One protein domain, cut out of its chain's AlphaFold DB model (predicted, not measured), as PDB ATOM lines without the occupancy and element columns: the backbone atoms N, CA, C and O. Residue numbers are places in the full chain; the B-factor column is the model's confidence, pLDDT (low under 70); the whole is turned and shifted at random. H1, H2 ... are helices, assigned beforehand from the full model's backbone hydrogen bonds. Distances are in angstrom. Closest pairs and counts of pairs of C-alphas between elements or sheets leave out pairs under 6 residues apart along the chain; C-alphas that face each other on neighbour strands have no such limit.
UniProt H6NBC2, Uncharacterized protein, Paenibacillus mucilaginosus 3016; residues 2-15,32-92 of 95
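What this domain is: This is residues 2 to 15 and 32 to 92 of the 95 residues of an uncharacterized protein of Paenibacillus mucilaginosus 3016 (UniProt H6NBC2). Two helices, H3 and H5, make a V that is closed where the last residues of H3 meet the first of H5. H2 stands across the open end of the V, and H1 crosses H2 near its middle and lies over the V on the side of H3, while the short H4 sits beyond the closed end. The printed part has 75 residues with five named helices, in the order H1, H2, H3, H4, H5, and no named strand; the class is all helix. It is compact, with a radius of gyration of the C-alphas of 12.5 A, and spans 34 by 27 by 23 A.

How they stand to each other: The longest helix is H3, residues 50 to 65. With residues 61 to 65 alone it touches H5, residues 77 to 91, of which 77 to 80 alone take part. Their closest C-alphas, those of Cys 61 and Val 80, are 6.2 A apart, and the two run opposite ways at a steep tilt of 43 degrees. H4, residues 68 to 72, and H3 only just touch, with 3 pairs of C-alphas within 8 A, and they touch only at the corner by their link; the closest C-alphas are those of Glu 64 and Ala 70, 6.2 A. H4 and H5 are apart. H1, residues 2 to 15, and H3 are close but not clearly touching, with the C-alphas of Gly 9 and Leu 60 closest at 6.7 A, at a steep tilt of 65 degrees and the same way. H1 and H5 are near each other. H1 touches H2, residues 32 to 46; the closest C-alphas are those of Leu 8 and Thr 41, 6.3 A, and the two run opposite ways at a steep tilt of 48 degrees. H2 and H5 are close but not clearly touching, about perpendicular at 82 degrees, with the C-alphas of Lys 42 and Met 91 closest at 6.2 A. H2 and H3 are also close but not clearly touching, with Leu 45 and Gln 53 closest at 6.9 A between C-alphas. Each O i to N i+4 pair is within hydrogen-bond range in H2, H3, H4 and H5, and 9 of 10 in H1.

Where its parts are: H3 runs 21.6 A from C-alpha 50 at (20.305, 14.631, 2.488) to C-alpha 65. H4, five residues, measures 6.2 A, and H5 measures 20.0 A, ending with C-alpha 91 at (18.682, 13.622, 16.009). H1 begins with C-alpha 2 at (11.783, 30.142, 4.023) and is 20.6 A long; H2 is 21.0 A long.

The domain as a whole: The two C-alphas farthest apart, those of Glu 32 and Glu 68, are 36.0 A apart. Residues 16 to 31 are not printed, and C-alphas 15 and 32 across this cut between H1 and H2 are 13.0 A apart. The links from H2 to H3, H3 to H4 and H4 to H5 are tight. The mean pLDDT of the printed part is 92.1, and residues 2 to 3 are under 70.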
ATOM      1  N   MET A   2      10.738  29.445   3.228       61.25
ATOM      2  CA  MET A   2      11.783  30.142   4.023       61.25
ATOM      3  C   MET A   2      11.456  30.228   5.530       61.25
ATOM      4  O   MET A   2      12.343  30.104   6.366       61.25
ATOM      5  N   MET A   3      10.171  30.354   5.871       60.97
ATOM      6  CA  MET A   3       9.678  30.438   7.253       60.97
ATOM      7  C   MET A   3       9.808  29.110   8.029       60.97
ATOM      8  O   MET A   3       9.948  29.124   9.249       60.97
ATOM      9  N   ASP A   4       9.838  27.971   7.326       76.44
ATOM     10  CA  ASP A   4       9.923  26.638   7.942       76.44
ATOM     11  C   ASP A   4      11.351  26.305   8.401       76.44
ATOM     12  O   ASP A   4      11.536  25.665   9.432       76.44
ATOM     13  N   TYR A   5      12.366  26.784   7.671       85.50
ATOM     14  CA  TYR A   5      13.775  26.588   8.024       85.50
ATOM     15  C   TYR A   5      14.198  27.416   9.240       85.50
ATOM     16  O   TYR A   5      14.992  26.945  10.046       85.50
ATOM     17  N   VAL A   6      13.637  28.619   9.409       90.06
ATOM     18  CA  VAL A   6      13.896  29.450  10.598       90.06
ATOM     19  C   VAL A   6      13.345  28.773  11.852       90.06
ATOM     20  O   VAL A   6      14.060  28.654  12.842       90.06
ATOM     21  N   LYS A   7      12.102  28.264  11.802       93.75
ATOM     22  CA  LYS A   7      11.524  27.505  12.922       93.75
ATOM     23  C   LYS A   7      12.365  26.264  13.233       93.75
ATOM     24  O   LYS A   7      12.682  26.029  14.392       93.75
ATOM     25  N   LEU A   8      12.759  25.507  12.205       94.50
ATOM     26  CA  LEU A   8      13.595  24.320  12.376       94.50
ATOM     27  C   LEU A   8      14.940  24.651  13.045       94.50
ATOM     28  O   LEU A   8      15.333  23.960  13.978       94.50
ATOM     29  N   GLY A   9      15.615  25.718  12.609       95.06
ATOM     30  CA  GLY A   9      16.876  26.171  13.205       95.06
ATOM     31  C   GLY A   9      16.716  26.547  14.674       95.06
ATOM     32  O   GLY A   9      17.438  26.028  15.519       95.06
ATOM     33  N   ASN A  10      15.707  27.360  14.993       95.44
ATOM     34  CA  ASN A  10      15.421  27.760  16.372       95.44
ATOM     35  C   ASN A  10      15.129  26.555  17.272       95.44
ATOM     36  O   ASN A  10      15.635  26.493  18.390       95.44
ATOM     37  N   ASN A  11      14.351  25.588  16.782       95.19
ATOM     38  CA  ASN A  11      14.063  24.370  17.526       95.19
ATOM     39  C   ASN A  11      15.338  23.561  17.806       95.19
ATOM     40  O   ASN A  11      15.532  23.111  18.930       95.19
ATOM     41  N   LEU A  12      16.214  23.392  16.807       95.25
ATOM     42  CA  LEU A  12      17.471  22.659  16.974       95.25
ATOM     43  C   LEU A  12      18.392  23.319  17.998       95.25
ATOM     44  O   LEU A  12      18.938  22.626  18.850       95.25
ATOM     45  N   LEU A  13      18.539  24.643  17.945       94.81
ATOM     46  CA  LEU A  13      19.358  25.385  18.906       94.81
ATOM     47  C   LEU A  13      18.760  25.330  20.316       94.81
ATOM     48  O   LEU A  13      19.496  25.179  21.288       94.81
ATOM     49  N   HIS A  14      17.433  25.423  20.432       93.00
ATOM     50  CA  HIS A  14      16.744  25.334  21.715       93.00
ATOM     51  C   HIS A  14      16.909  23.951  22.353       93.00
ATOM     52  O   HIS A  14      17.276  23.857  23.521       93.00
ATOM     53  N   LEU A  15      16.709  22.882  21.577       92.06
ATOM     54  CA  LEU A  15      16.941  21.515  22.036       92.06
ATOM     55  C   LEU A  15      18.414  21.313  22.411       92.06
ATOM     56  O   LEU A  15      18.693  20.842  23.507       92.06
ATOM     57  N   GLU A  32       7.241  16.742  28.632       85.44
ATOM     58  CA  GLU A  32       6.281  16.426  27.561       85.44
ATOM     59  C   GLU A  32       6.377  17.412  26.383       85.44
ATOM     60  O   GLU A  32       6.335  17.012  25.216       85.44
ATOM     61  N   GLU A  33       6.573  18.701  26.674       87.06
ATOM     62  CA  GLU A  33       6.768  19.733  25.649       87.06
ATOM     63  C   GLU A  33       8.099  19.544  24.915       87.06
ATOM     64  O   GLU A  33       8.150  19.646  23.689       87.06
ATOM     65  N   THR A  34       9.160  19.203  25.651       87.50
ATOM     66  CA  THR A  34      10.491  18.930  25.086       87.50
ATOM     67  C   THR A  34      10.453  17.714  24.161       87.50
ATOM     68  O   THR A  34      10.947  17.783  23.038       87.50
ATOM     69  N   GLU A  35       9.822  16.618  24.593       89.06
ATOM     70  CA  GLU A  35       9.660  15.398  23.791       89.06
ATOM     71  C   GLU A  35       8.827  15.663  22.524       89.06
ATOM     72  O   GLU A  35       9.186  15.210  21.434       89.06
ATOM     73  N   SER A  36       7.754  16.455  22.635       91.19
ATOM     74  CA  SER A  36       6.933  16.854  21.484       91.19
ATOM     75  C   SER A  36       7.721  17.713  20.490       91.19
ATOM     76  O   SER A  36       7.677  17.474  19.281       91.19
ATOM     77  N   LEU A  37       8.489  18.684  20.991       92.69
ATOM     78  CA  LEU A  37       9.337  19.539  20.166       92.69
ATOM     79  C   LEU A  37      10.426  18.733  19.456       92.69
ATOM     80  O   LEU A  37      10.696  18.963  18.275       92.69
ATOM     81  N   GLU A  38      11.044  17.783  20.156       91.88
ATOM     82  CA  GLU A  38      12.036  16.873  19.596       91.88
ATOM     83  C   GLU A  38      11.436  16.040  18.459       91.88
ATOM     84  O   GLU A  38      12.018  15.982  17.375       91.88
ATOM     85  N   PHE A  39      10.246  15.468  18.667       92.69
ATOM     86  CA  PHE A  39       9.532  14.704  17.645       92.69
ATOM     87  C   PHE A  39       9.236  15.546  16.395       92.69
ATOM     88  O   PHE A  39       9.614  15.152  15.291       92.69
ATOM     89  N   GLU A  40       8.631  16.728  16.550       93.56
ATOM     90  CA  GLU A  40       8.329  17.622  15.419       93.56
ATOM     91  C   GLU A  40       9.590  18.032  14.651       93.56
ATOM     92  O   GLU A  40       9.602  18.111  13.418       93.56
ATOM     93  N   THR A  41      10.664  18.309  15.389       94.38
ATOM     94  CA  THR A  41      11.940  18.750  14.828       94.38
ATOM     95  C   THR A  41      12.602  17.620  14.050       94.38
ATOM     96  O   THR A  41      13.058  17.852  12.931       94.38
ATOM     97  N   LYS A  42      12.587  16.391  14.587       93.19
ATOM     98  CA  LYS A  42      13.058  15.185  13.893       93.19
ATOM     99  C   LYS A  42      12.258  14.926  12.625       93.19
ATOM    100  O   LYS A  42      12.853  14.863  11.557       93.19
ATOM    101  N   GLU A  43      10.932  14.867  12.712       93.25
ATOM    102  CA  GLU A  43      10.059  14.661  11.548       93.25
ATOM    103  C   GLU A  43      10.356  15.678  10.443       93.25
ATOM    104  O   GLU A  43      10.542  15.327   9.274       93.25
ATOM    105  N   LYS A  44      10.475  16.961  10.807       93.56
ATOM    106  CA  LYS A  44      10.750  18.002   9.821       93.56
ATOM    107  C   LYS A  44      12.138  17.859   9.204       93.56
ATOM    108  O   LYS A  44      12.272  18.006   7.991       93.56
ATOM    109  N   LEU A  45      13.152  17.588  10.012       92.25
ATOM    110  CA  LEU A  45      14.530  17.438   9.563       92.25
ATOM    111  C   LEU A  45      14.703  16.219   8.650       92.25
ATOM    112  O   LEU A  45      15.337  16.328   7.605       92.25
ATOM    113  N   HIS A  46      14.056  15.105   8.991       91.69
ATOM    114  CA  HIS A  46      14.054  13.864   8.210       91.69
ATOM    115  C   HIS A  46      13.182  13.953   6.951       91.69
ATOM    116  O   HIS A  46      13.389  13.194   6.008       91.69
ATOM    117  N   SER A  47      12.251  14.911   6.885       92.94
ATOM    118  CA  SER A  47      11.502  15.202   5.653       92.94
ATOM    119  C   SER A  47      12.342  15.884   4.561       92.94
ATOM    120  O   SER A  47      11.915  15.924   3.408       92.94
ATOM    121  N   LEU A  48      13.507  16.439   4.916       91.62
ATOM    122  CA  LEU A  48      14.438  17.072   3.980       91.62
ATOM    123  C   LEU A  48      15.320  16.017   3.304       91.62
ATOM    124  O   LEU A  48      15.737  15.051   3.951       91.62
ATOM    125  N   SER A  49      15.680  16.228   2.035       92.06
ATOM    126  CA  SER A  49      16.705  15.402   1.385       92.06
ATOM    127  C   SER A  49      18.052  15.531   2.104       92.06
ATOM    128  O   SER A  49      18.322  16.523   2.782       92.06
ATOM    129  N   VAL A  50      18.948  14.562   1.917       90.38
ATOM    130  CA  VAL A  50      20.305  14.631   2.488       90.38
ATOM    131  C   VAL A  50      21.044  15.893   2.022       90.38
ATOM    132  O   VAL A  50      21.738  16.529   2.816       90.38
ATOM    133  N   GLU A  51      20.890  16.308   0.759       91.94
ATOM    134  CA  GLU A  51      21.476  17.571   0.297       91.94
ATOM    135  C   GLU A  51      20.854  18.782   0.998       91.94
ATOM    136  O   GLU A  51      21.584  19.680   1.421       91.94
ATOM    137  N   GLU A  52      19.529  18.815   1.151       92.50
ATOM    138  CA  GLU A  52      18.829  19.902   1.841       92.50
ATOM    139  C   GLU A  52      19.246  20.002   3.309       92.50
ATOM    140  O   GLU A  52      19.527  21.105   3.779       92.50
ATOM    141  N   GLN A  53      19.367  18.868   4.009       92.06
ATOM    142  CA  GLN A  53      19.881  18.808   5.378       92.06
ATOM    143  C   GLN A  53      21.290  19.395   5.447       92.06
ATOM    144  O   GLN A  53      21.546  20.290   6.251       92.06
ATOM    145  N   ARG A  54      22.196  18.969   4.557       92.06
ATOM    146  CA  ARG A  54      23.573  19.482   4.505       92.06
ATOM    147  C   ARG A  54      23.618  20.984   4.272       92.06
ATOM    148  O   ARG A  54      24.328  21.685   4.993       92.06
ATOM    149  N   PHE A  55      22.865  21.501   3.302       93.44
ATOM    150  CA  PHE A  55      22.810  22.939   3.021       93.44
ATOM    151  C   PHE A  55      22.202  23.740   4.170       93.44
ATOM    152  O   PHE A  55      22.680  24.832   4.483       93.44
ATOM    153  N   PHE A  56      21.151  23.216   4.790       94.25
ATOM    154  CA  PHE A  56      20.506  23.847   5.929       94.25
ATOM    155  C   PHE A  56      21.446  23.905   7.138       94.25
ATOM    156  O   PHE A  56      21.701  24.993   7.652       94.25
ATOM    157  N   LEU A  57      22.025  22.769   7.534       94.31
ATOM    158  CA  LEU A  57      22.913  22.672   8.692       94.31
ATOM    159  C   LEU A  57      24.193  23.484   8.505       94.31
ATOM    160  O   LEU A  57      24.620  24.161   9.432       94.31
ATOM    161  N   SER A  58      24.784  23.489   7.308       94.62
ATOM    162  CA  SER A  58      25.979  24.305   7.047       94.62
ATOM    163  C   SER A  58      25.694  25.808   7.109       94.62
ATOM    164  O   SER A  58      26.533  26.564   7.603       94.62
ATOM    165  N   ARG A  59      24.506  26.259   6.684       95.38
ATOM    166  CA  ARG A  59      24.076  27.653   6.886       95.38
ATOM    167  C   ARG A  59      23.839  27.963   8.359       95.38
ATOM    168  O   ARG A  59      24.366  28.964   8.825       95.38
ATOM    169  N   LEU A  60      23.127  27.090   9.071       95.69
ATOM    170  CA  LEU A  60      22.874  27.241  10.504       95.69
ATOM    171  C   LEU A  60      24.193  27.340  11.285       95.69
ATOM    172  O   LEU A  60      24.383  28.279  12.046       95.69
ATOM    173  N   CYS A  61      25.143  26.439  11.017       96.50
ATOM    174  CA  CYS A  61      26.455  26.447  11.665       96.50
ATOM    175  C   CYS A  61      27.210  27.757  11.407       96.50
ATOM    176  O   CYS A  61      27.776  28.358  12.319       96.50
ATOM    177  N   ARG A  62      27.203  28.218  10.151       96.69
ATOM    178  CA  ARG A  62      27.847  29.474   9.775       96.69
ATOM    179  C   ARG A  62      27.224  30.664  10.499       96.69
ATOM    180  O   ARG A  62      27.958  31.507  10.990       96.69
ATOM    181  N   ASP A  63      25.901  30.754  10.513       95.81
ATOM    182  CA  ASP A  63      25.207  31.946  10.992       95.81
ATOM    183  C   ASP A  63      25.229  32.031  12.531       95.81
ATOM    184  O   ASP A  63      25.478  33.106  13.081       95.81
ATOM    185  N   GLU A  64      25.091  30.896  13.220       96.25
ATOM    186  CA  GLU A  64      24.933  30.856  14.681       96.25
ATOM    187  C   GLU A  64      26.249  30.693  15.450       96.25
ATOM    188  O   GLU A  64      26.357  31.186  16.569       96.25
ATOM    189  N   PHE A  65      27.263  30.052  14.860       96.56
ATOM    190  CA  PHE A  65      28.518  29.744  15.563       96.56
ATOM    191  C   PHE A  65      29.750  30.405  14.937       96.56
ATOM    192  O   PHE A  65      30.728  30.656  15.632       96.56
ATOM    193  N   LEU A  66      29.722  30.696  13.630       96.75
ATOM    194  CA  LEU A  66      30.893  31.192  12.889       96.75
ATOM    195  C   LEU A  66      30.696  32.588  12.278       96.75
ATOM    196  O   LEU A  66      31.550  33.053  11.520       96.75
ATOM    197  N   SER A  67      29.580  33.258  12.565       96.81
ATOM    198  CA  SER A  67      29.375  34.644  12.152       96.81
ATOM    199  C   SER A  67      30.283  35.562  12.965       96.81
ATOM    200  O   SER A  67      30.660  35.231  14.084       96.81
ATOM    201  N   GLU A  68      30.621  36.738  12.434       97.56
ATOM    202  CA  GLU A  68      31.467  37.710  13.146       97.56
ATOM    203  C   GLU A  68      30.925  37.998  14.556       97.56
ATOM    204  O   GLU A  68      31.655  37.905  15.538       97.56
ATOM    205  N   THR A  69      29.609  38.192  14.677       96.81
ATOM    206  CA  THR A  69      28.932  38.381  15.965       96.81
ATOM    207  C   THR A  69      28.996  37.154  16.881       96.81
ATOM    208  O   THR A  69      29.046  37.315  18.099       96.81
ATOM    209  N   ALA A  70      28.956  35.931  16.345       95.88
ATOM    210  CA  ALA A  70      29.098  34.715  17.148       95.88
ATOM    211  C   ALA A  70      30.540  34.557  17.660       95.88
ATOM    212  O   ALA A  70      30.746  34.325  18.851       95.88
ATOM    213  N   LEU A  71      31.527  34.793  16.792       96.62
ATOM    214  CA  LEU A  71      32.948  34.756  17.141       96.62
ATOM    215  C   LEU A  71      33.296  35.798  18.217       96.62
ATOM    216  O   LEU A  71      33.994  35.487  19.180       96.62
ATOM    217  N   GLU A  72      32.760  37.018  18.117       97.69
ATOM    218  CA  GLU A  72      32.922  38.063  19.143       97.69
ATOM    219  C   GLU A  72      32.331  37.667  20.507       97.69
ATOM    220  O   GLU A  72      32.806  38.126  21.547       97.69
ATOM    221  N   LYS A  73      31.310  36.803  20.514       95.31
ATOM    222  CA  LYS A  73      30.701  36.245  21.731       95.31
ATOM    223  C   LYS A  73      31.448  35.025  22.277       95.31
ATOM    224  O   LYS A  73      31.066  34.522  23.330       95.31
ATOM    225  N   GLY A  74      32.503  34.579  21.598       96.12
ATOM    226  CA  GLY A  74      33.326  33.443  22.002       96.12
ATOM    227  C   GLY A  74      32.883  32.094  21.440       96.12
ATOM    228  O   GLY A  74      33.476  31.093  21.827       96.12
ATOM    229  N   TYR A  75      31.894  32.057  20.538       95.44
ATOM    230  CA  TYR A  75      31.601  30.841  19.777       95.44
ATOM    231  C   TYR A  75      32.709  30.572  18.753       95.44
ATOM    232  O   TYR A  75      33.410  31.488  18.316       95.44
ATOM    233  N   GLY A  76      32.859  29.316  18.350       95.00
ATOM    234  CA  GLY A  76      33.883  28.907  17.404       95.00
ATOM    235  C   GLY A  76      33.627  27.552  16.759       95.00
ATOM    236  O   GLY A  76      32.533  26.987  16.787       95.00
ATOM    237  N   ILE A  77      34.676  27.027  16.128       95.38
ATOM    238  CA  ILE A  77      34.608  25.743  15.424       95.38
ATOM    239  C   ILE A  77      34.390  24.578  16.396       95.38
ATOM    240  O   ILE A  77      33.779  23.575  16.036       95.38
ATOM    241  N   GLU A  78      34.848  24.717  17.635       95.50
ATOM    242  CA  GLU A  78      34.639  23.759  18.712       95.50
ATOM    243  C   GLU A  78      33.145  23.584  19.022       95.50
ATOM    244  O   GLU A  78      32.681  22.447  19.115       95.50
ATOM    245  N   ASP A  79      32.375  24.675  19.082       95.19
ATOM    246  CA  ASP A  79      30.925  24.632  19.316       95.19
ATOM    247  C   ASP A  79      30.178  23.979  18.153       95.19
ATOM    248  O   ASP A  79      29.242  23.210  18.365       95.19
ATOM    249  N   VAL A  80      30.638  24.211  16.918       95.62
ATOM    250  CA  VAL A  80      30.109  23.506  15.742       95.62
ATOM    251  C   VAL A  80      30.316  22.000  15.886       95.62
ATOM    252  O   VAL A  80      29.401  21.228  15.615       95.62
ATOM    253  N   VAL A  81      31.496  21.560  16.329       94.25
ATOM    254  CA  VAL A  81      31.774  20.129  16.531       94.25
ATOM    255  C   VAL A  81      30.878  19.539  17.620       94.25
ATOM    256  O   VAL A  81      30.362  18.437  17.434       94.25
ATOM    257  N   VAL A  82      30.677  20.249  18.733       93.69
ATOM    258  CA  VAL A  82      29.770  19.815  19.810       93.69
ATOM    259  C   VAL A  82      28.339  19.690  19.288       93.69
ATOM    260  O   VAL A  82      27.724  18.635  19.444       93.69
ATOM    261  N   PHE A  83      27.848  20.707  18.580       94.75
ATOM    262  CA  PHE A  83      26.507  20.714  18.003       94.75
ATOM    263  C   PHE A  83      26.296  19.586  16.986       94.75
ATOM    264  O   PHE A  83      25.286  18.884  17.034       94.75
ATOM    265  N   LEU A  84      27.255  19.363  16.081       93.00
ATOM    266  CA  LEU A  84      27.171  18.286  15.091       93.00
ATOM    267  C   LEU A  84      27.184  16.902  15.750       93.00
ATOM    268  O   LEU A  84      26.411  16.039  15.350       93.00
ATOM    269  N   ARG A  85      28.008  16.683  16.780       91.94
ATOM    270  CA  ARG A  85      27.977  15.427  17.549       91.94
ATOM    271  C   ARG A  85      26.632  15.217  18.227       91.94
ATOM    272  O   ARG A  85      26.061  14.144  18.104       91.94
ATOM    273  N   TRP A  86      26.085  16.259  18.853       93.12
ATOM    274  CA  TRP A  86      24.755  16.184  19.447       93.12
ATOM    275  C   TRP A  86      23.674  15.825  18.412       93.12
ATOM    276  O   TRP A  86      22.800  15.012  18.714       93.12
ATOM    277  N   LEU A  87      23.741  16.374  17.193       92.69
ATOM    278  CA  LEU A  87      22.823  16.016  16.104       92.69
ATOM    279  C   LEU A  87      22.924  14.537  15.702       92.69
ATOM    280  O   LEU A  87      21.891  13.917  15.447       92.69
ATOM    281  N   ASP A  88      24.133  13.981  15.643       90.50
ATOM    282  CA  ASP A  88      24.352  12.556  15.352       90.50
ATOM    283  C   ASP A  88      23.756  11.687  16.470       90.50
ATOM    284  O   ASP A  88      22.877  10.859  16.227       90.50
ATOM    285  N   ASP A  89      24.128  11.988  17.717       89.56
ATOM    286  CA  ASP A  89      23.746  11.218  18.900       89.56
ATOM    287  C   ASP A  89      22.235  11.261  19.190       89.56
ATOM    288  O   ASP A  89      21.655  10.268  19.634       89.56
ATOM    289  N   ASN A  90      21.578  12.404  18.952       89.31
ATOM    290  CA  ASN A  90      20.204  12.641  19.411       89.31
ATOM    291  C   ASN A  90      19.195  12.782  18.275       89.31
ATOM    292  O   ASN A  90      18.037  12.402  18.449       89.31
ATOM    293  N   MET A  91      19.597  13.305  17.114       86.75
ATOM    294  CA  MET A  91      18.682  13.622  16.009       86.75
ATOM    295  C   MET A  91      18.766  12.626  14.846       86.75
ATOM    296  O   MET A  91      17.927  12.682  13.943       86.75
ATOM    297  N   GLY A  92      19.710  11.678  14.890       79.62
ATOM    298  CA  GLY A  92      19.848  10.605  13.905       79.62
ATOM    299  C   GLY A  92      20.294  11.101  12.530       79.62
ATOM    300  O   GLY A  92      19.849  10.560  11.514       79.62
TER     301      GLY A  92